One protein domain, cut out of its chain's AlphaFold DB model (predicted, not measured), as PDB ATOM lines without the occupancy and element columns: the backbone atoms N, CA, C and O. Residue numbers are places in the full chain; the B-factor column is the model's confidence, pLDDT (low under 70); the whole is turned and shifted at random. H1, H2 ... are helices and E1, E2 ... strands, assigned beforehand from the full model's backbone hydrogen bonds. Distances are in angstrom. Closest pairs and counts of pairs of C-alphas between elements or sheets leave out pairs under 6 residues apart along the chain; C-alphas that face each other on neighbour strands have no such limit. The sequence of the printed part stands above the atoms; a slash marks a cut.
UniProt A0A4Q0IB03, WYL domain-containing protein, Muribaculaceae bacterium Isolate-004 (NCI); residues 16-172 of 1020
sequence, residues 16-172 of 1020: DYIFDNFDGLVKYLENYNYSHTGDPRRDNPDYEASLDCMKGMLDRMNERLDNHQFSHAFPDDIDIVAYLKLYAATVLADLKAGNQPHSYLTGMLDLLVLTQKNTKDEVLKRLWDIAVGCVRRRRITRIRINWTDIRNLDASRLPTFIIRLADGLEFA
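Overview. This is residues 16 to 172 of the 1020 residues of the protein "WYL domain-containing protein" of Muribaculaceae bacterium Isolate-004 (NCI) (UniProt A0A4Q0IB03). H4 and H5 make a helical hairpin at the core; H3 crosses one side of both, and H6 folds back along H5. On the side away from H3, H7 packs on H4 and H8 on H6, while H1 packs on H7. The 157 printed residues hold eight named helices and one strand, in the order H1 H2 H3 H4 H5 H6 E1 H7 H8; the class is mostly helix. The whole is compact, with a radius of gyration of the C-alphas of 15.4 A and spans of 46 by 37 by 29 A.

Arrangement. H1, residues 22 to 31, touches H7, residues 147 to 151; the closest C-alphas, of Asp 23 and Arg 151, are 6.5 A apart. H2, residues 40 to 43, is close to but not clearly touching H3, residues 45 to 67, with C-alphas of Arg 41 and Glu 48 closest at 6.4 A. With residues 51 to 58 alone, H3 touches H4, residues 80 to 97, at a steep tilt of 46 degrees, closest at C-alphas of Met 54 and Thr 90, 6.7 A. H4 and H5, residues 102 to 115, are a hairpin at a shallow tilt of 15 degrees, closest at C-alphas of Tyr 87 and Met 108, 5.9 A. H6, residues 121 to 135, touches H8, residues 158 to 166, closest at C-alphas of Arg 126 and Ala 166, 5.4 A. E1, residues 140 to 142, pairs with no named strand, but antiparallel with residues 170 to 171. Every O i to N i+4 pair is within hydrogen-bond range in H1 and H3 to H8; H2 is too short for one.

Along the chain. H1 begins at C-alpha 22, (139.908, 153.381, 159.588). H3 measures 32.8 A, H4 25.5 A, and H8 ends at C-alpha 166, (163.776, 150.592, 159.343).

Size, cuts and confidence. The farthest C-alphas, of Thr 37 and Ser 71, are 48.5 A apart. The printed part has no cut; H3 to H4 is a long link. Residues 38 to 41 and 116 to 118 have pLDDT under 70.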
ATOM      1  N   ASP A  16     136.364 163.855 158.293       76.56
ATOM      2  CA  ASP A  16     135.738 163.665 159.610       76.56
ATOM      3  C   ASP A  16     135.444 162.195 159.971       76.56
ATOM      4  O   ASP A  16     135.272 161.879 161.143       76.56
ATOM      5  N   TYR A  17     135.377 161.285 158.991       82.38
ATOM      6  CA  TYR A  17     135.025 159.875 159.211       82.38
ATOM      7  C   TYR A  17     136.198 158.903 159.040       82.38
ATOM      8  O   TYR A  17     136.000 157.694 159.207       82.38
ATOM      9  N   ILE A  18     137.397 159.392 158.689       85.81
ATOM     10  CA  ILE A  18     138.552 158.535 158.379       85.81
ATOM     11  C   ILE A  18     138.995 157.739 159.609       85.81
ATOM     12  O   ILE A  18     139.117 156.519 159.516       85.81
ATOM     13  N   PHE A  19     139.199 158.389 160.759       88.19
ATOM     14  CA  PHE A  19     139.640 157.692 161.973       88.19
ATOM     15  C   PHE A  19     138.556 156.771 162.543       88.19
ATOM     16  O   PHE A  19     138.849 155.618 162.859       88.19
ATOM     17  N   ASP A  20     137.300 157.228 162.570       84.88
ATOM     18  CA  ASP A  20     136.152 156.453 163.068       84.88
ATOM     19  C   ASP A  20     135.939 155.137 162.312       84.88
ATOM     20  O   ASP A  20     135.377 154.183 162.851       84.88
ATOM     21  N   ASN A  21     136.386 155.069 161.057       85.94
ATOM     22  CA  ASN A  21     136.177 153.907 160.209       85.94
ATOM     23  C   ASN A  21     137.453 153.389 159.533       85.94
ATOM     24  O   ASN A  21     137.409 152.769 158.462       85.94
ATOM     25  N   PHE A  22     138.595 153.629 160.167       88.88
ATOM     26  CA  PHE A  22     139.908 153.381 159.588       88.88
ATOM     27  C   PHE A  22     140.108 151.926 159.124       88.88
ATOM     28  O   PHE A  22     140.627 151.679 158.035       88.88
ATOM     29  N   ASP A  23     139.623 150.946 159.891       87.69
ATOM     30  CA  ASP A  23     139.734 149.522 159.541       87.69
ATOM     31  C   ASP A  23     138.987 149.163 158.249       87.69
ATOM     32  O   ASP A  23     139.444 148.330 157.458       87.69
ATOM     33  N   GLY A  24     137.833 149.793 158.027       87.75
ATOM     34  CA  GLY A  24     137.038 149.614 156.821       87.75
ATOM     35  C   GLY A  24     137.728 150.200 155.592       87.75
ATOM     36  O   GLY A  24     137.818 149.526 154.561       87.75
ATOM     37  N   LEU A  25     138.298 151.398 155.739       89.56
ATOM     38  CA  LEU A  25     139.103 152.063 154.714       89.56
ATOM     39  C   LEU A  25     140.342 151.237 154.338       89.56
ATOM     40  O   LEU A  25     140.566 150.963 153.160       89.56
ATOM     41  N   VAL A  26     141.115 150.765 155.321       91.56
ATOM     42  CA  VAL A  26     142.296 149.919 155.078       91.56
ATOM     43  C   VAL A  26     141.914 148.635 154.341       91.56
ATOM     44  O   VAL A  26     142.577 148.252 153.379       91.56
ATOM     45  N   LYS A  27     140.817 147.982 154.745       90.06
ATOM     46  CA  LYS A  27     140.331 146.766 154.081       90.06
ATOM     47  C   LYS A  27     139.878 147.036 152.642       90.06
ATOM     48  O   LYS A  27     140.071 146.178 151.782       90.06
ATOM     49  N   TYR A  28     139.289 148.200 152.374       91.75
ATOM     50  CA  TYR A  28     138.950 148.634 151.019       91.75
ATOM     51  C   TYR A  28     140.215 148.823 150.164       91.75
ATOM     52  O   TYR A  28     140.330 148.190 149.115       91.75
ATOM     53  N   LEU A  29     141.204 149.588 150.644       92.12
ATOM     54  CA  LEU A  29     142.460 149.860 149.925       92.12
ATOM     55  C   LEU A  29     143.292 148.592 149.665       92.12
ATOM     56  O   LEU A  29     143.843 148.423 148.571       92.12
ATOM     57  N   GLU A  30     143.353 147.680 150.643       93.56
ATOM     58  CA  GLU A  30     144.031 146.379 150.547       93.56
ATOM     59  C   GLU A  30     143.466 145.555 149.376       93.56
ATOM     60  O   GLU A  30     144.228 145.089 148.526       93.56
ATOM     61  N   ASN A  31     142.135 145.453 149.283       91.19
ATOM     62  CA  ASN A  31     141.440 144.576 148.334       91.19
ATOM     63  C   ASN A  31     141.097 145.229 146.983       91.19
ATOM     64  O   ASN A  31     140.651 144.532 146.075       91.19
ATOM     65  N   TYR A  32     141.284 146.543 146.831       90.88
ATOM     66  CA  TYR A  32     141.012 147.237 145.569       90.88
ATOM     67  C   TYR A  32     141.981 146.789 144.466       90.88
ATOM     68  O   TYR A  32     143.190 146.740 144.694       90.88
ATOM     69  N   ASN A  33     141.491 146.477 143.265       88.75
ATOM     70  CA  ASN A  33     142.343 146.085 142.140       88.75
ATOM     71  C   ASN A  33     142.646 147.307 141.262       88.75
ATOM     72  O   ASN A  33     141.777 147.749 140.508       88.75
ATOM     73  N   TYR A  34     143.848 147.871 141.394       86.31
ATOM     74  CA  TYR A  34     144.230 149.123 140.740       86.31
ATOM     75  C   TYR A  34     144.641 148.893 139.277       86.31
ATOM     76  O   TYR A  34     145.501 148.059 138.995       86.31
ATOM     77  N   SER A  35     144.032 149.626 138.343       83.19
ATOM     78  CA  SER A  35     144.356 149.541 136.913       83.19
ATOM     79  C   SER A  35     145.484 150.498 136.522       83.19
ATOM     80  O   SER A  35     145.426 151.680 136.852       83.19
ATOM     81  N   HIS A  36     146.459 150.015 135.744       79.62
ATOM     82  CA  HIS A  36     147.597 150.799 135.231       79.62
ATOM     83  C   HIS A  36     147.489 151.121 133.722       79.62
ATOM     84  O   HIS A  36     148.498 151.298 133.045       79.62
ATOM     85  N   THR A  37     146.276 151.141 133.160       70.25
ATOM     86  CA  THR A  37     146.034 151.134 131.701       70.25
ATOM     87  C   THR A  37     146.071 152.491 130.988       70.25
ATOM     88  O   THR A  37     146.042 152.498 129.757       70.25
ATOM     89  N   GLY A  38     146.131 153.628 131.693       66.69
ATOM     90  CA  GLY A  38     146.114 154.943 131.036       66.69
ATOM     91  C   GLY A  38     146.044 156.157 131.969       66.69
ATOM     92  O   GLY A  38     147.072 156.759 132.258       66.69
ATOM     93  N   ASP A  39     144.845 156.558 132.402       67.56
ATOM     94  CA  ASP A  39     144.623 157.735 133.265       67.56
ATOM     95  C   ASP A  39     144.007 157.278 134.594       67.56
ATOM     96  O   ASP A  39     142.825 156.911 134.624       67.56
ATOM     97  N   PRO A  40     144.758 157.308 135.709       66.06
ATOM     98  CA  PRO A  40     144.274 156.737 136.953       66.06
ATOM     99  C   PRO A  40     143.044 157.437 137.536       66.06
ATOM    100  O   PRO A  40     142.236 156.783 138.191       66.06
ATOM    101  N   ARG A  41     142.824 158.724 137.235       68.06
ATOM    102  CA  ARG A  41     141.624 159.451 137.689       68.06
ATOM    103  C   ARG A  41     140.363 159.047 136.932       68.06
ATOM    104  O   ARG A  41     139.258 159.273 137.418       68.06
ATOM    105  N   ARG A  42     140.512 158.461 135.744       71.44
ATOM    106  CA  ARG A  42     139.403 157.899 134.960       71.44
ATOM    107  C   ARG A  42     139.211 156.416 135.233       71.44
ATOM    108  O   ARG A  42     138.072 155.962 135.299       71.44
ATOM    109  N   ASP A  43     140.312 155.695 135.409       78.06
ATOM    110  CA  ASP A  43     140.318 154.240 135.541       78.06
ATOM    111  C   ASP A  43     140.085 153.780 136.995       78.06
ATOM    112  O   ASP A  43     139.516 152.710 137.216       78.06
ATOM    113  N   ASN A  44     140.470 154.592 137.992       86.69
ATOM    114  CA  ASN A  44     140.372 154.285 139.428       86.69
ATOM    115  C   ASN A  44     139.781 155.447 140.272       86.69
ATOM    116  O   ASN A  44     140.325 155.763 141.332       86.69
ATOM    117  N   PRO A  45     138.667 156.085 139.858       84.81
ATOM    118  CA  PRO A  45     138.193 157.347 140.448       84.81
ATOM    119  C   PRO A  45     137.913 157.266 141.957       84.81
ATOM    120  O   PRO A  45     138.250 158.182 142.701       84.81
ATOM    121  N   ASP A  46     137.338 156.156 142.418       86.38
ATOM    122  CA  ASP A  46     136.981 155.933 143.824       86.38
ATOM    123  C   ASP A  46     138.216 155.744 144.727       86.38
ATOM    124  O   ASP A  46     138.253 156.205 145.874       86.38
ATOM    125  N   TYR A  47     139.251 155.087 144.195       88.88
ATOM    126  CA  TYR A  47     140.519 154.885 144.893       88.88
ATOM    127  C   TYR A  47     141.277 156.205 145.028       88.88
ATOM    128  O   TYR A  47     141.703 156.552 146.128       88.88
ATOM    129  N   GLU A  48     141.378 156.967 143.933       88.62
ATOM    130  CA  GLU A  48     142.018 158.286 143.923       88.62
ATOM    131  C   GLU A  48     141.298 159.266 144.853       88.62
ATOM    132  O   GLU A  48     141.947 159.944 145.639       88.62
ATOM    133  N   ALA A  49     139.960 159.278 144.865       87.81
ATOM    134  CA  ALA A  49     139.198 160.116 145.791       87.81
ATOM    135  C   ALA A  49     139.460 159.762 147.267       87.81
ATOM    136  O   ALA A  49     139.541 160.647 148.120       87.81
ATOM    137  N   SER A  50     139.607 158.469 147.577       89.75
ATOM    138  CA  SER A  50     139.946 158.008 148.929       89.75
ATOM    139  C   SER A  50     141.360 158.433 149.327       89.75
ATOM    140  O   SER A  50     141.575 158.930 150.434       89.75
ATOM    141  N   LEU A  51     142.309 158.267 148.405       90.19
ATOM    142  CA  LEU A  51     143.709 158.625 148.583       90.19
ATOM    143  C   LEU A  51     143.894 160.141 148.743       90.19
ATOM    144  O   LEU A  51     144.567 160.564 149.677       90.19
ATOM    145  N   ASP A  52     143.254 160.956 147.904       89.75
ATOM    146  CA  ASP A  52     143.287 162.422 147.984       89.75
ATOM    147  C   ASP A  52     142.745 162.932 149.328       89.75
ATOM    148  O   ASP A  52     143.293 163.868 149.909       89.75
ATOM    149  N   CYS A  53     141.710 162.287 149.875       89.75
ATOM    150  CA  CYS A  53     141.160 162.644 151.184       89.75
ATOM    151  C   CYS A  53     142.140 162.329 152.333       89.75
ATOM    152  O   CYS A  53     142.349 163.155 153.223       89.75
ATOM    153  N   MET A  54     142.805 161.166 152.289       93.25
ATOM    154  CA  MET A  54     143.861 160.814 153.250       93.25
ATOM    155  C   MET A  54     145.041 161.791 153.172       93.25
ATOM    156  O   MET A  54     145.519 162.266 154.204       93.25
ATOM    157  N   LYS A  55     145.471 162.134 151.953       93.81
ATOM    158  CA  LYS A  55     146.527 163.120 151.702       93.81
ATOM    159  C   LYS A  55     146.157 164.495 152.248       93.81
ATOM    160  O   LYS A  55     146.958 165.066 152.970       93.81
ATOM    161  N   GLY A  56     144.926 164.964 152.034       92.44
ATOM    162  CA  GLY A  56     144.449 166.238 152.582       92.44
ATOM    163  C   GLY A  56     144.547 166.330 154.111       92.44
ATOM    164  O   GLY A  56     144.950 167.366 154.646       92.44
ATOM    165  N   MET A  57     144.252 165.242 154.833       93.00
ATOM    166  CA  MET A  57     144.477 165.172 156.286       93.00
ATOM    167  C   MET A  57     145.960 165.191 156.659       93.00
ATOM    168  O   MET A  57     146.349 165.889 157.600       93.00
ATOM    169  N   LEU A  58     146.788 164.428 155.943       95.56
ATOM    170  CA  LEU A  58     148.224 164.355 156.207       95.56
ATOM    171  C   LEU A  58     148.970 165.627 155.811       95.56
ATOM    172  O   LEU A  58     149.956 165.950 156.456       95.56
ATOM    173  N   ASP A  59     148.499 166.381 154.823       94.75
ATOM    174  CA  ASP A  59     149.088 167.659 154.427       94.75
ATOM    175  C   ASP A  59     148.917 168.707 155.531       94.75
ATOM    176  O   ASP A  59     149.879 169.392 155.871       94.75
ATOM    177  N   ARG A  60     147.745 168.769 156.181       91.94
ATOM    178  CA  ARG A  60     147.542 169.622 157.369       91.94
ATOM    179  C   ARG A  60     148.389 169.177 158.557       91.94
ATOM    180  O   ARG A  60     148.876 170.010 159.317       91.94
ATOM    181  N   MET A  61     148.559 167.866 158.730       92.69
ATOM    182  CA  MET A  61     149.443 167.331 159.764       92.69
ATOM    183  C   MET A  61     150.906 167.686 159.474       92.69
ATOM    184  O   MET A  61     151.586 168.188 160.360       92.69
ATOM    185  N   ASN A  62     151.368 167.511 158.235       92.88
ATOM    186  CA  ASN A  62     152.698 167.910 157.785       92.88
ATOM    187  C   ASN A  62     152.919 169.414 157.981       92.88
ATOM    188  O   ASN A  62     153.945 169.793 158.518       92.88
ATOM    189  N   GLU A  63     151.944 170.265 157.653       91.25
ATOM    190  CA  GLU A  63     152.026 171.708 157.918       91.25
ATOM    191  C   GLU A  63     152.152 172.009 159.424       91.25
ATOM    192  O   GLU A  63     152.908 172.895 159.832       91.25
ATOM    193  N   ARG A  64     151.458 171.248 160.282       90.31
ATOM    194  CA  ARG A  64     151.607 171.350 161.742       90.31
ATOM    195  C   ARG A  64     153.003 170.909 162.202       90.31
ATOM    196  O   ARG A  64     153.573 171.584 163.052       90.31
ATOM    197  N   LEU A  65     153.554 169.828 161.640       90.06
ATOM    198  CA  LEU A  65     154.916 169.340 161.916       90.06
ATOM    199  C   LEU A  65     155.988 170.333 161.440       90.06
ATOM    200  O   LEU A  65     156.916 170.653 162.177       90.06
ATOM    201  N   ASP A  66     155.813 170.897 160.247       86.44
ATOM    202  CA  ASP A  66     156.728 171.859 159.636       86.44
ATOM    203  C   ASP A  66     156.909 173.109 160.501       86.44
ATOM    204  O   ASP A  66     158.031 173.614 160.639       86.44
ATOM    205  N   ASN A  67     155.801 173.572 161.086       85.56
ATOM    206  CA  ASN A  67     155.733 174.723 161.980       85.56
ATOM    207  C   ASN A  67     156.053 174.380 163.442       85.56
ATOM    208  O   ASN A  67     156.247 175.289 164.251       85.56
ATOM    209  N   HIS A  68     156.105 173.095 163.798       87.75
ATOM    210  CA  HIS A  68     156.504 172.671 165.130       87.75
ATOM    211  C   HIS A  68     158.023 172.767 165.280       87.75
ATOM    212  O   HIS A  68     158.795 172.393 164.396       87.75
ATOM    213  N   GLN A  69     158.448 173.285 166.421       84.50
ATOM    214  CA  GLN A  69     159.844 173.507 166.760       84.50
ATOM    215  C   GLN A  69     160.247 172.536 167.859       84.50
ATOM    216  O   GLN A  69     159.493 172.353 168.814       84.50
ATOM    217  N   PHE A  70     161.440 171.956 167.747       84.75
ATOM    218  CA  PHE A  70     161.929 170.957 168.701       84.75
ATOM    219  C   PHE A  70     162.039 171.511 170.128       84.75
ATOM    220  O   PHE A  70     161.866 170.790 171.105       84.75
ATOM    221  N   SER A  71     162.300 172.812 170.249       82.12
ATOM    222  CA  SER A  71     162.308 173.530 171.523       82.12
ATOM    223  C   SER A  71     160.991 173.421 172.301       82.12
ATOM    224  O   SER A  71     160.999 173.616 173.510       82.12
ATOM    225  N   HIS A  72     159.860 173.101 171.674       83.81
ATOM    226  CA  HIS A  72     158.565 173.008 172.342       83.81
ATOM    227  C   HIS A  72     158.125 171.551 172.501       83.81
ATOM    228  O   HIS A  72     158.380 170.712 171.645       83.81
ATOM    229  N   ALA A  73     157.409 171.243 173.587       81.69
ATOM    230  CA  ALA A  73     156.826 169.915 173.756       81.69
ATOM    231  C   ALA A  73     155.823 169.620 172.628       81.69
ATOM    232  O   ALA A  73     155.000 170.477 172.282       81.69
ATOM    233  N   PHE A  74     155.881 168.406 172.079       83.88
ATOM    234  CA  PHE A  74     154.927 167.987 171.061       83.88
ATOM    235  C   PHE A  74     153.501 167.962 171.643       83.88
ATOM    236  O   PHE A  74     153.332 167.539 172.788       83.88
ATOM    237  N   PRO A  75     152.471 168.416 170.908       83.69
ATOM    238  CA  PRO A  75     151.127 168.537 171.465       83.69
ATOM    239  C   PRO A  75     150.495 167.193 171.875       83.69
ATOM    240  O   PRO A  75     150.408 166.267 171.067       83.69
ATOM    241  N   ASP A  76     149.982 167.120 173.108       81.62
ATOM    242  CA  ASP A  76     149.337 165.918 173.670       81.62
ATOM    243  C   ASP A  76     147.952 165.607 173.056       81.62
ATOM    244  O   ASP A  76     147.393 164.536 173.293       81.62
ATOM    245  N   ASP A  77     147.363 166.528 172.280       85.44
ATOM    246  CA  ASP A  77     146.048 166.362 171.635       85.44
ATOM    247  C   ASP A  77     146.071 165.440 170.403       85.44
ATOM    248  O   ASP A  77     145.017 165.122 169.850       85.44
ATOM    249  N   ILE A  78     147.255 165.017 169.958       87.31
ATOM    250  CA  ILE A  78     147.434 164.223 168.743       87.31
ATOM    251  C   ILE A  78     147.501 162.733 169.090       87.31
ATOM    252  O   ILE A  78     148.396 162.283 169.804       87.31
ATOM    253  N   ASP A  79     146.616 161.930 168.492       89.44
ATOM    254  CA  ASP A  79     146.750 160.470 168.519       89.44
ATOM    255  C   ASP A  79     147.855 160.021 167.551       89.44
ATOM    256  O   ASP A  79     147.642 159.784 166.357       89.44
ATOM    257  N   ILE A  80     149.067 159.915 168.094       89.12
ATOM    258  CA  ILE A  80     150.282 159.538 167.369       89.12
ATOM    259  C   ILE A  80     150.092 158.209 166.634       89.12
ATOM    260  O   ILE A  80     150.463 158.080 165.468       89.12
ATOM    261  N   VAL A  81     149.495 157.211 167.291       91.00
ATOM    262  CA  VAL A  81     149.325 155.876 166.708       91.00
ATOM    263  C   VAL A  81     148.348 155.935 165.536       91.00
ATOM    264  O   VAL A  81     148.614 155.328 164.496       91.00
ATOM    265  N   ALA A  82     147.249 156.681 165.667       92.62
ATOM    266  CA  ALA A  82     146.287 156.862 164.584       92.62
ATOM    267  C   ALA A  82     146.912 157.563 163.366       92.62
ATOM    268  O   ALA A  82     146.739 157.098 162.236       92.62
ATOM    269  N   TYR A  83     147.697 158.623 163.572       93.88
ATOM    270  CA  TYR A  83     148.385 159.303 162.472       93.88
ATOM    271  C   TYR A  83     149.471 158.436 161.829       93.88
ATOM    272  O   TYR A  83     149.555 158.396 160.605       93.88
ATOM    273  N   LEU A  84     150.247 157.671 162.602       94.00
ATOM    274  CA  LEU A  84     151.220 156.721 162.045       94.00
ATOM    275  C   LEU A  84     150.548 155.645 161.185       94.00
ATOM    276  O   LEU A  84     151.056 155.304 160.116       94.00
ATOM    277  N   LYS A  85     149.376 155.148 161.605       94.31
ATOM    278  CA  LYS A  85     148.562 154.255 160.771       94.31
ATOM    279  C   LYS A  85     148.155 154.929 159.462       94.31
ATOM    280  O   LYS A  85     148.270 154.306 158.406       94.31
ATOM    281  N   LEU A  86     147.692 156.179 159.527       95.81
ATOM    282  CA  LEU A  86     147.256 156.942 158.358       95.81
ATOM    283  C   LEU A  86     148.412 157.209 157.382       95.81
ATOM    284  O   LEU A  86     148.253 156.965 156.185       95.81
ATOM    285  N   TYR A  87     149.584 157.617 157.877       96.69
ATOM    286  CA  TYR A  87     150.799 157.758 157.070       96.69
ATOM    287  C   TYR A  87     151.173 156.443 156.384       96.69
ATOM    288  O   TYR A  87     151.324 156.407 155.163       96.69
ATOM    289  N   ALA A  88     151.260 155.345 157.138       95.81
ATOM    290  CA  ALA A  88     151.637 154.044 156.597       95.81
ATOM    291  C   ALA A  88     150.640 153.537 155.540       95.81
ATOM    292  O   ALA A  88     151.048 153.032 154.494       95.81
ATOM    293  N   ALA A  89     149.337 153.706 155.782       96.31
ATOM    294  CA  ALA A  89     148.295 153.347 154.824       96.31
ATOM    295  C   ALA A  89     148.383 154.193 153.547       96.31
ATOM    296  O   ALA A  89     148.265 153.645 152.453       96.31
ATOM    297  N   THR A  90     148.644 155.498 153.682       96.56
ATOM    298  CA  THR A  90     148.818 156.413 152.543       96.56
ATOM    299  C   THR A  90     150.042 156.037 151.721       96.56
ATOM    300  O   THR A  90     149.937 155.940 150.506       96.56
ATOM    301  N   VAL A  91     151.175 155.731 152.365       96.19
ATOM    302  CA  VAL A  91     152.401 155.284 151.685       96.19
ATOM    303  C   VAL A  91     152.153 154.005 150.878       96.19
ATOM    304  O   VAL A  91     152.513 153.946 149.704       96.19
ATOM    305  N   LEU A  92     151.509 152.988 151.464       95.94
ATOM    306  CA  LEU A  92     151.198 151.751 150.736       95.94
ATOM    307  C   LEU A  92     150.197 151.977 149.601       95.94
ATOM    308  O   LEU A  92     150.327 151.354 148.545       95.94
ATOM    309  N   ALA A  93     149.212 152.852 149.804       94.00
ATOM    310  CA  ALA A  93     148.230 153.184 148.784       94.00
ATOM    311  C   ALA A  93     148.855 153.947 147.603       94.00
ATOM    312  O   ALA A  93     148.617 153.597 146.448       94.00
ATOM    313  N   ASP A  94     149.726 154.920 147.877       92.38
ATOM    314  CA  ASP A  94     150.453 155.660 146.844       92.38
ATOM    315  C   ASP A  94     151.385 154.754 146.040       92.38
ATOM    316  O   ASP A  94     151.405 154.821 144.811       92.38
ATOM    317  N   LEU A  95     152.125 153.862 146.709       91.00
ATOM    318  CA  LEU A  95     152.978 152.889 146.024       91.00
ATOM    319  C   LEU A  95     152.152 151.944 145.140       91.00
ATOM    320  O   LEU A  95     152.567 151.637 144.024       91.00
ATOM    321  N   LYS A  96     150.966 151.520 145.600       90.88
ATOM    322  CA  LYS A  96     150.030 150.699 144.812       90.88
ATOM    323  C   LYS A  96     149.495 151.446 143.584       90.88
ATOM    324  O   LYS A  96     149.307 150.821 142.547       90.88
ATOM    325  N   ALA A  97     149.323 152.764 143.678       83.56
ATOM    326  CA  ALA A  97     148.982 153.634 142.552       83.56
ATOM    327  C   ALA A  97     150.164 153.899 141.589       83.56
ATOM    328  O   ALA A  97     149.970 154.431 140.498       83.56
ATOM    329  N   GLY A  98     151.390 153.501 141.952       82.06
ATOM    330  CA  GLY A  98     152.610 153.748 141.174       82.06
ATOM    331  C   GLY A  98     153.306 155.079 141.487       82.06
ATOM    332  O   GLY A  98     154.270 155.435 140.809       82.06
ATOM    333  N   ASN A  99     152.853 155.798 142.517       85.12
ATOM    334  CA  ASN A  99     153.439 157.058 142.972       85.12
ATOM    335  C   ASN A  99     154.649 156.826 143.896       85.12
ATOM    336  O   ASN A  99     154.931 155.708 144.330       85.12
ATOM    337  N   GLN A 100     155.378 157.901 144.212       89.38
ATOM    338  CA  GLN A 100     156.511 157.896 145.144       89.38
ATOM    339  C   GLN A 100     156.210 158.809 146.351       89.38
ATOM    340  O   GLN A 100     156.307 160.029 146.229       89.38
ATOM    341  N   PRO A 101     155.806 158.254 147.508       90.88
ATOM    342  CA  PRO A 101     155.261 159.029 148.630       90.88
ATOM    343  C   PRO A 101     156.331 159.601 149.584       90.88
ATOM    344  O   PRO A 101     156.228 159.443 150.801       90.88
ATOM    345  N   HIS A 102     157.368 160.272 149.063       91.62
ATOM    346  CA  HIS A 102     158.476 160.793 149.888       91.62
ATOM    347  C   HIS A 102     158.017 161.765 150.977       91.62
ATOM    348  O   HIS A 102     158.461 161.634 152.110       91.62
ATOM    349  N   SER A 103     157.106 162.693 150.667       90.94
ATOM    350  CA  SER A 103     156.610 163.704 151.617       90.94
ATOM    351  C   SER A 103     155.838 163.104 152.798       90.94
ATOM    352  O   SER A 103     155.916 163.592 153.924       90.94
ATOM    353  N   TYR A 104     155.091 162.025 152.563       93.69
ATOM    354  CA  TYR A 104     154.360 161.324 153.620       93.69
ATOM    355  C   TYR A 104     155.292 160.438 154.442       93.69
ATOM    356  O   TYR A 104     155.092 160.289 155.644       93.69
ATOM    357  N   LEU A 105     156.346 159.897 153.828       93.81
ATOM    358  CA  LEU A 105     157.388 159.180 154.552       93.81
ATOM    359  C   LEU A 105     158.213 160.130 155.433       93.81
ATOM    360  O   LEU A 105     158.449 159.802 156.592       93.81
ATOM    361  N   THR A 106     158.570 161.325 154.945       93.56
ATOM    362  CA  THR A 106     159.230 162.349 155.772       93.56
ATOM    363  C   THR A 106     158.345 162.787 156.931       93.56
ATOM    364  O   THR A 106     158.827 162.811 158.055       93.56
ATOM    365  N   GLY A 107     157.052 163.050 156.697       93.75
ATOM    366  CA  GLY A 107     156.110 163.408 157.765       93.75
ATOM    367  C   GLY A 107     155.938 162.305 158.814       93.75
ATOM    368  O   GLY A 107     155.920 162.575 160.012       93.75
ATOM    369  N   MET A 108     155.896 161.041 158.380       94.19
ATOM    370  CA  MET A 108     155.847 159.895 159.289       94.19
ATOM    371  C   MET A 108     157.107 159.797 160.158       94.19
ATOM    372  O   MET A 108     156.997 159.563 161.361       94.19
ATOM    373  N   LEU A 109     158.292 159.965 159.563       94.38
ATOM    374  CA  LEU A 109     159.561 159.956 160.294       94.38
ATOM    375  C   LEU A 109     159.658 161.135 161.263       94.38
ATOM    376  O   LEU A 109     160.099 160.947 162.392       94.38
ATOM    377  N   ASP A 110     159.200 162.315 160.852       91.88
ATOM    378  CA  ASP A 110     159.226 163.509 161.692       91.88
ATOM    379  C   ASP A 110     158.327 163.341 162.923       91.88
ATOM    380  O   ASP A 110     158.750 163.564 164.057       91.88
ATOM    381  N   LEU A 111     157.113 162.812 162.719       91.81
ATOM    382  CA  LEU A 111     156.204 162.467 163.808       91.81
ATOM    383  C   LEU A 111     156.821 161.434 164.762       91.81
ATOM    384  O   LEU A 111     156.670 161.565 165.973       91.81
ATOM    385  N   LEU A 112     157.521 160.414 164.250       90.19
ATOM    386  CA  LEU A 112     158.202 159.422 165.093       90.19
ATOM    387  C   LEU A 112     159.279 160.074 165.967       90.19
ATOM    388  O   LEU A 112     159.314 159.844 167.173       90.19
ATOM    389  N   VAL A 113     160.135 160.899 165.373       88.75
ATOM    390  CA  VAL A 113     161.262 161.530 166.068       88.75
ATOM    391  C   VAL A 113     160.784 162.543 167.113       88.75
ATOM    392  O   VAL A 113     161.333 162.592 168.209       88.75
ATOM    393  N   LEU A 114     159.723 163.303 166.830       84.88
ATOM    394  CA  LEU A 114     159.184 164.296 167.766       84.88
ATOM    395  C   LEU A 114     158.394 163.690 168.935       84.88
ATOM    396  O   LEU A 114     158.209 164.351 169.954       84.88
ATOM    397  N   THR A 115     157.904 162.455 168.803       79.00
ATOM    398  CA  THR A 115     156.960 161.871 169.773       79.00
ATOM    399  C   THR A 115     157.502 160.693 170.568       79.00
ATOM    400  O   THR A 115     156.956 160.363 171.623       79.00
ATOM    401  N   GLN A 116     158.539 160.016 170.079       67.69
ATOM    402  CA  GLN A 116     159.082 158.851 170.767       67.69
ATOM    403  C   GLN A 116     160.054 159.249 171.878       67.69
ATOM    404  O   GLN A 116     160.716 160.279 171.833       67.69
ATOM    405  N   LYS A 117     160.172 158.382 172.881       63.66
ATOM    406  CA  LYS A 117     161.302 158.374 173.809       63.66
ATOM    407  C   LYS A 117     161.965 157.013 173.676       63.66
ATOM    408  O   LYS A 117     161.292 156.000 173.852       63.66
ATOM    409  N   ASN A 118     163.272 157.009 173.426       67.44
ATOM    410  CA  ASN A 118     164.135 155.830 173.509       67.44
ATOM    411  C   ASN A 118     163.986 154.798 172.357       67.44
ATOM    412  O   ASN A 118     163.275 153.797 172.458       67.44
ATOM    413  N   THR A 119     164.724 155.024 171.264       78.75
ATOM    414  CA  THR A 119     164.878 154.101 170.119       78.75
ATOM    415  C   THR A 119     166.338 153.662 170.050       78.75
ATOM    416  O   THR A 119     167.214 154.497 170.230       78.75
ATOM    417  N   LYS A 120     166.612 152.376 169.785       83.06
ATOM    418  CA  LYS A 120     167.990 151.862 169.679       83.06
ATOM    419  C   LYS A 120     168.768 152.547 168.547       83.06
ATOM    420  O   LYS A 120     168.228 152.665 167.447       83.06
ATOM    421  N   ASP A 121     170.042 152.855 168.780       83.19
ATOM    422  CA  ASP A 121     170.908 153.595 167.845       83.19
ATOM    423  C   ASP A 121     170.994 152.956 166.451       83.19
ATOM    424  O   ASP A 121     170.836 153.641 165.444       83.19
ATOM    425  N   GLU A 122     171.120 151.625 166.362       86.31
ATOM    426  CA  GLU A 122     171.141 150.913 165.071       86.31
ATOM    427  C   GLU A 122     169.864 151.136 164.244       86.31
ATOM    428  O   GLU A 122     169.910 151.252 163.019       86.31
ATOM    429  N   VAL A 123     168.706 151.180 164.910       90.56
ATOM    430  CA  VAL A 123     167.413 151.426 164.258       90.56
ATOM    431  C   VAL A 123     167.337 152.887 163.834       90.56
ATOM    432  O   VAL A 123     166.892 153.186 162.730       90.56
ATOM    433  N   LEU A 124     167.816 153.792 164.684       89.62
ATOM    434  CA  LEU A 124     167.823 155.225 164.431       89.62
ATOM    435  C   LEU A 124     168.713 155.600 163.240       89.62
ATOM    436  O   LEU A 124     168.282 156.387 162.401       89.62
ATOM    437  N   LYS A 125     169.885 154.969 163.096       91.56
ATOM    438  CA  LYS A 125     170.750 155.123 161.917       91.56
ATOM    439  C   LYS A 125     170.052 154.683 160.630       91.56
ATOM    440  O   LYS A 125     170.105 155.392 159.632       91.56
ATOM    441  N   ARG A 126     169.340 153.553 160.650       92.88
ATOM    442  CA  ARG A 126     168.557 153.093 159.487       92.88
ATOM    443  C   ARG A 126     167.420 154.061 159.153       92.88
ATOM    444  O   ARG A 126     167.198 154.357 157.986       92.88
ATOM    445  N   LEU A 127     166.721 154.593 160.159       93.75
ATOM    446  CA  LEU A 127     165.689 155.617 159.951       93.75
ATOM    447  C   LEU A 127     166.275 156.927 159.398       93.75
ATOM    448  O   LEU A 127     165.654 157.542 158.533       93.75
ATOM    449  N   TRP A 128     167.469 157.323 159.845       94.12
ATOM    450  CA  TRP A 128     168.226 158.436 159.271       94.12
ATOM    451  C   TRP A 128     168.551 158.192 157.795       94.12
ATOM    452  O   TRP A 128     168.296 159.058 156.963       94.12
ATOM    453  N   ASP A 129     169.025 156.998 157.436       92.81
ATOM    454  CA  ASP A 129     169.318 156.651 156.039       92.81
ATOM    455  C   ASP A 129     168.058 156.693 155.167       92.81
ATOM    456  O   ASP A 129     168.100 157.154 154.021       92.81
ATOM    457  N   ILE A 130     166.908 156.304 155.731       94.00
ATOM    458  CA  ILE A 130     165.611 156.476 155.074       94.00
ATOM    459  C   ILE A 130     165.281 157.959 154.891       94.00
ATOM    460  O   ILE A 130     164.874 158.349 153.794       94.00
ATOM    461  N   ALA A 131     165.476 158.792 155.918       94.19
ATOM    462  CA  ALA A 131     165.269 160.234 155.822       94.19
ATOM    463  C   ALA A 131     166.134 160.837 154.703       94.19
ATOM    464  O   ALA A 131     165.601 161.500 153.815       94.19
ATOM    465  N   VAL A 132     167.431 160.522 154.669       93.69
ATOM    466  CA  VAL A 132     168.374 160.953 153.624       93.69
ATOM    467  C   VAL A 132     167.925 160.491 152.232       93.69
ATOM    468  O   VAL A 132     167.944 161.277 151.281       93.69
ATOM    469  N   GLY A 133     167.467 159.241 152.092       90.56
ATOM    470  CA  GLY A 133     166.885 158.725 150.848       90.56
ATOM    471  C   GLY A 133     165.647 159.505 150.391       90.56
ATOM    472  O   GLY A 133     165.503 159.793 149.200       90.56
ATOM    473  N   CYS A 134     164.795 159.922 151.334       90.69
ATOM    474  CA  CYS A 134     163.622 160.752 151.057       90.69
ATOM    475  C   CYS A 134     163.987 162.184 150.658       90.69
ATOM    476  O   CYS A 134     163.390 162.707 149.719       90.69
ATOM    477  N   VAL A 135     164.973 162.803 151.321       90.56
ATOM    478  CA  VAL A 135     165.458 164.155 150.978       90.56
ATOM    479  C   VAL A 135     165.989 164.193 149.543       90.56
ATOM    480  O   VAL A 135     165.729 165.144 148.811       90.56
ATOM    481  N   ARG A 136     166.658 163.121 149.111       87.38
ATOM    482  CA  ARG A 136     167.138 162.925 147.731       87.38
ATOM    483  C   ARG A 136     166.044 162.513 146.743       87.38
ATOM    484  O   ARG A 136     166.324 162.351 145.565       87.38
ATOM    485  N   ARG A 137     164.817 162.260 147.217       86.06
ATOM    486  CA  ARG A 137     163.703 161.710 146.426       86.06
ATOM    487  C   ARG A 137     164.065 160.427 145.659       86.06
ATOM    488  O   ARG A 137     163.542 160.186 144.570       86.06
ATOM    489  N   ARG A 138     164.918 159.561 146.232       85.00
ATOM    490  CA  ARG A 138     165.300 158.293 145.583       85.00
ATOM    491  C   ARG A 138     164.075 157.409 145.387       85.00
ATOM    492  O   ARG A 138     163.229 157.309 146.271       85.00
ATOM    493  N   ARG A 139     163.971 156.722 144.252       84.56
ATOM    494  CA  ARG A 139     162.839 155.822 143.993       84.56
ATOM    495  C   ARG A 139     162.807 154.692 145.027       84.56
ATOM    496  O   ARG A 139     163.779 153.959 145.159       84.56
ATOM    497  N   ILE A 140     161.683 154.521 145.711       87.44
ATOM    498  CA  ILE A 140     161.434 153.422 146.646       87.44
ATOM    499  C   ILE A 140     161.212 152.145 145.830       87.44
ATOM    500  O   ILE A 140     160.332 152.095 144.964       87.44
ATOM    501  N   THR A 141     162.017 151.117 146.086       87.94
ATOM    502  CA  THR A 141     161.951 149.816 145.396       87.94
ATOM    503  C   THR A 141     161.236 148.767 146.232       87.94
ATOM    504  O   THR A 141     160.584 147.877 145.681       87.94
ATOM    505  N   ARG A 142     161.321 148.879 147.560       88.00
ATOM    506  CA  ARG A 142     160.742 147.911 148.488       88.00
ATOM    507  C   ARG A 142     160.288 148.575 149.781       88.00
ATOM    508  O   ARG A 142     160.949 149.477 150.282       88.00
ATOM    509  N   ILE A 143     159.187 148.075 150.337       91.31
ATOM    510  CA  ILE A 143     158.730 148.363 151.699       91.31
ATOM    511  C   ILE A 143     158.195 147.072 152.340       91.31
ATOM    512  O   ILE A 143     157.472 146.309 151.698       91.31
ATOM    513  N   ARG A 144     158.568 146.785 153.594       87.75
ATOM    514  CA  ARG A 144     158.166 145.551 154.308       87.75
ATOM    515  C   ARG A 144     156.901 145.706 155.151       87.75
ATOM    516  O   ARG A 144     156.269 144.700 155.488       87.75
ATOM    517  N   ILE A 145     156.536 146.939 155.501       91.31
ATOM    518  CA  ILE A 145     155.264 147.220 156.171       91.31
ATOM    519  C   ILE A 145     154.132 146.766 155.254       91.31
ATOM    520  O   ILE A 145     154.127 147.058 154.064       91.31
ATOM    521  N   ASN A 146     153.168 146.047 155.818       91.50
ATOM    522  CA  ASN A 146     151.990 145.572 155.102       91.50
ATOM    523  C   ASN A 146     150.701 145.997 155.821       91.50
ATOM    524  O   ASN A 146     150.716 146.450 156.967       91.50
ATOM    525  N   TRP A 147     149.559 145.797 155.164       93.94
ATOM    526  CA  TRP A 147     148.234 146.145 155.689       93.94
ATOM    527  C   TRP A 147     147.890 145.471 157.028       93.94
ATOM    528  O   TRP A 147     147.147 146.026 157.838       93.94
ATOM    529  N   THR A 148     148.438 144.282 157.302       91.31
ATOM    530  CA  THR A 148     148.235 143.584 158.582       91.31
ATOM    531  C   THR A 148     148.989 144.262 159.715       91.31
ATOM    532  O   THR A 148     148.447 144.346 160.813       91.31
ATOM    533  N   ASP A 149     150.182 144.791 159.452       91.25
ATOM    534  CA  ASP A 149     150.949 145.560 160.435       91.25
ATOM    535  C   ASP A 149     150.230 146.862 160.805       91.25
ATOM    536  O   ASP A 149     150.166 147.207 161.980       91.25
ATOM    537  N   ILE A 150     149.603 147.525 159.827       93.88
ATOM    538  CA  ILE A 150     148.838 148.764 160.030       93.88
ATOM    539  C   ILE A 150     147.586 148.521 160.885       93.88
ATOM    540  O   ILE A 150     147.377 149.217 161.878       93.88
ATOM    541  N   ARG A 151     146.764 147.513 160.550       90.31
ATOM    542  CA  ARG A 151     145.555 147.170 161.333       90.31
ATOM    543  C   ARG A 151     145.887 146.844 162.786       90.31
ATOM    544  O   ARG A 151     145.195 147.262 163.707       90.31
ATOM    545  N   ASN A 152     146.976 146.105 162.974       89.06
ATOM    546  CA  ASN A 152     147.423 145.626 164.270       89.06
ATOM    547  C   ASN A 152     148.224 146.649 165.075       89.06
ATOM    548  O   ASN A 152     148.584 146.324 166.205       89.06
ATOM    549  N   LEU A 153     148.543 147.818 164.515       90.62
ATOM    550  CA  LEU A 153     149.365 148.811 165.191       90.62
ATOM    551  C   LEU A 153     148.619 149.375 166.410       90.62
ATOM    552  O   LEU A 153     147.480 149.829 166.326       90.62
ATOM    553  N   ASP A 154     149.277 149.329 167.554       90.19
ATOM    554  CA  ASP A 154     148.853 149.935 168.808       90.19
ATOM    555  C   ASP A 154     150.114 150.392 169.558       90.19
ATOM    556  O   ASP A 154     151.239 150.124 169.116       90.19
ATOM    557  N   ALA A 155     149.948 151.062 170.698       85.94
ATOM    558  CA  ALA A 155     151.077 151.551 171.490       85.94
ATOM    559  C   ALA A 155     152.065 150.437 171.903       85.94
ATOM    560  O   ALA A 155     153.267 150.682 171.980       85.94
ATOM    561  N   SER A 156     151.597 149.199 172.119       89.12
ATOM    562  CA  SER A 156     152.451 148.067 172.513       89.12
ATOM    563  C   SER A 156     153.275 147.500 171.352       89.12
ATOM    564  O   SER A 156     154.353 146.940 171.554       89.12
ATOM    565  N   ARG A 157     152.778 147.648 170.120       89.62
ATOM    566  CA  ARG A 157     153.400 147.126 168.893       89.62
ATOM    567  C   ARG A 157     154.224 148.164 168.142       89.62
ATOM    568  O   ARG A 157     154.928 147.798 167.200       89.62
ATOM    569  N   LEU A 158     154.190 149.419 168.582       88.56
ATOM    570  CA  LEU A 158     154.912 150.527 167.972       88.56
ATOM    571  C   LEU A 158     156.428 150.278 167.823       88.56
ATOM    572  O   LEU A 158     156.926 150.450 166.710       88.56
ATOM    573  N   PRO A 159     157.168 149.755 168.825       88.94
ATOM    574  CA  PRO A 159     158.594 149.458 168.648       88.94
ATOM    575  C   PRO A 159     158.867 148.441 167.529       88.94
ATOM    576  O   PRO A 159     159.785 148.607 166.728       88.94
ATOM    577  N   THR A 160     158.035 147.399 167.425       88.75
ATOM    578  CA  THR A 160     158.154 146.376 166.370       88.75
ATOM    579  C   THR A 160     157.847 146.957 164.991       88.75
ATOM    580  O   THR A 160     158.492 146.592 164.010       88.75
ATOM    581  N   PHE A 161     156.869 147.861 164.907       90.31
ATOM    582  CA  PHE A 161     156.534 148.569 163.677       90.31
ATOM    583  C   PHE A 161     157.699 149.440 163.190       90.31
ATOM    584  O   PHE A 161     158.063 149.353 162.020       90.31
ATOM    585  N   ILE A 162     158.340 150.191 164.092       90.38
ATOM    586  CA  ILE A 162     159.503 151.034 163.777       90.38
ATOM    587  C   ILE A 162     160.674 150.187 163.260       90.38
ATOM    588  O   ILE A 162     161.263 150.515 162.233       90.38
ATOM    589  N   ILE A 163     160.976 149.059 163.910       90.69
ATOM    590  CA  ILE A 163     162.030 148.140 163.444       90.69
ATOM    591  C   ILE A 163     161.710 147.610 162.040       90.69
ATOM    592  O   ILE A 163     162.577 147.573 161.174       90.69
ATOM    593  N   ARG A 164     160.451 147.236 161.773       90.62
ATOM    594  CA  ARG A 164     160.043 146.758 160.442       90.62
ATOM    595  C   ARG A 164     160.092 147.837 159.367       90.62
ATOM    596  O   ARG A 164     160.370 147.492 158.219       90.62
ATOM    597  N   LEU A 165     159.798 149.090 159.716       91.25
ATOM    598  CA  LEU A 165     159.994 150.235 158.830       91.25
ATOM    599  C   LEU A 165     161.475 150.357 158.460       91.25
ATOM    600  O   LEU A 165     161.809 150.350 157.279       91.25
ATOM    601  N   ALA A 166     162.337 150.404 159.478       92.25
ATOM    602  CA  ALA A 166     163.776 150.592 159.343       92.25
ATOM    603  C   ALA A 166     164.460 149.469 158.543       92.25
ATOM    604  O   ALA A 166     165.285 149.742 157.680       92.25
ATOM    605  N   ASP A 167     164.090 148.210 158.785       89.44
ATOM    606  CA  ASP A 167     164.691 147.037 158.126       89.44
ATOM    607  C   ASP A 167     164.099 146.737 156.746       89.44
ATOM    608  O   ASP A 167     164.526 145.811 156.056       89.44
ATOM    609  N   GLY A 168     163.004 147.409 156.407       84.06
ATOM    610  CA  GLY A 168     162.105 146.974 155.355       84.06
ATOM    611  C   GLY A 168     162.045 147.871 154.139       84.06
ATOM    612  O   GLY A 168     161.363 147.490 153.188       84.06
ATOM    613  N   LEU A 169     162.662 149.049 154.195       92.44
ATOM    614  CA  LEU A 169     162.546 150.078 153.175       92.44
ATOM    615  C   LEU A 169     163.854 150.202 152.393       92.44
ATOM    616  O   LEU A 169     164.903 150.470 152.968       92.44
ATOM    617  N   GLU A 170     163.774 150.003 151.080       89.62
ATOM    618  CA  GLU A 170     164.920 150.052 150.171       89.62
ATOM    619  C   GLU A 170     164.668 151.084 149.063       89.62
ATOM    620  O   GLU A 170     163.535 151.272 148.597       89.62
ATOM    621  N   PHE A 171     165.744 151.739 148.630       88.06
ATOM    622  CA  PHE A 171     165.749 152.687 147.522       88.06
ATOM    623  C   PHE A 171     166.547 152.132 146.341       88.06
ATOM    624  O   PHE A 171     167.434 151.295 146.510       88.06
ATOM    625  N   ALA A 172     166.243 152.614 145.140       82.50
ATOM    626  CA  ALA A 172     167.072 152.388 143.964       82.50
ATOM    627  C   ALA A 172     168.457 153.044 144.153       82.50
ATOM    628  O   ALA A 172     168.535 154.090 144.809       82.50
TER     629      ALA A 172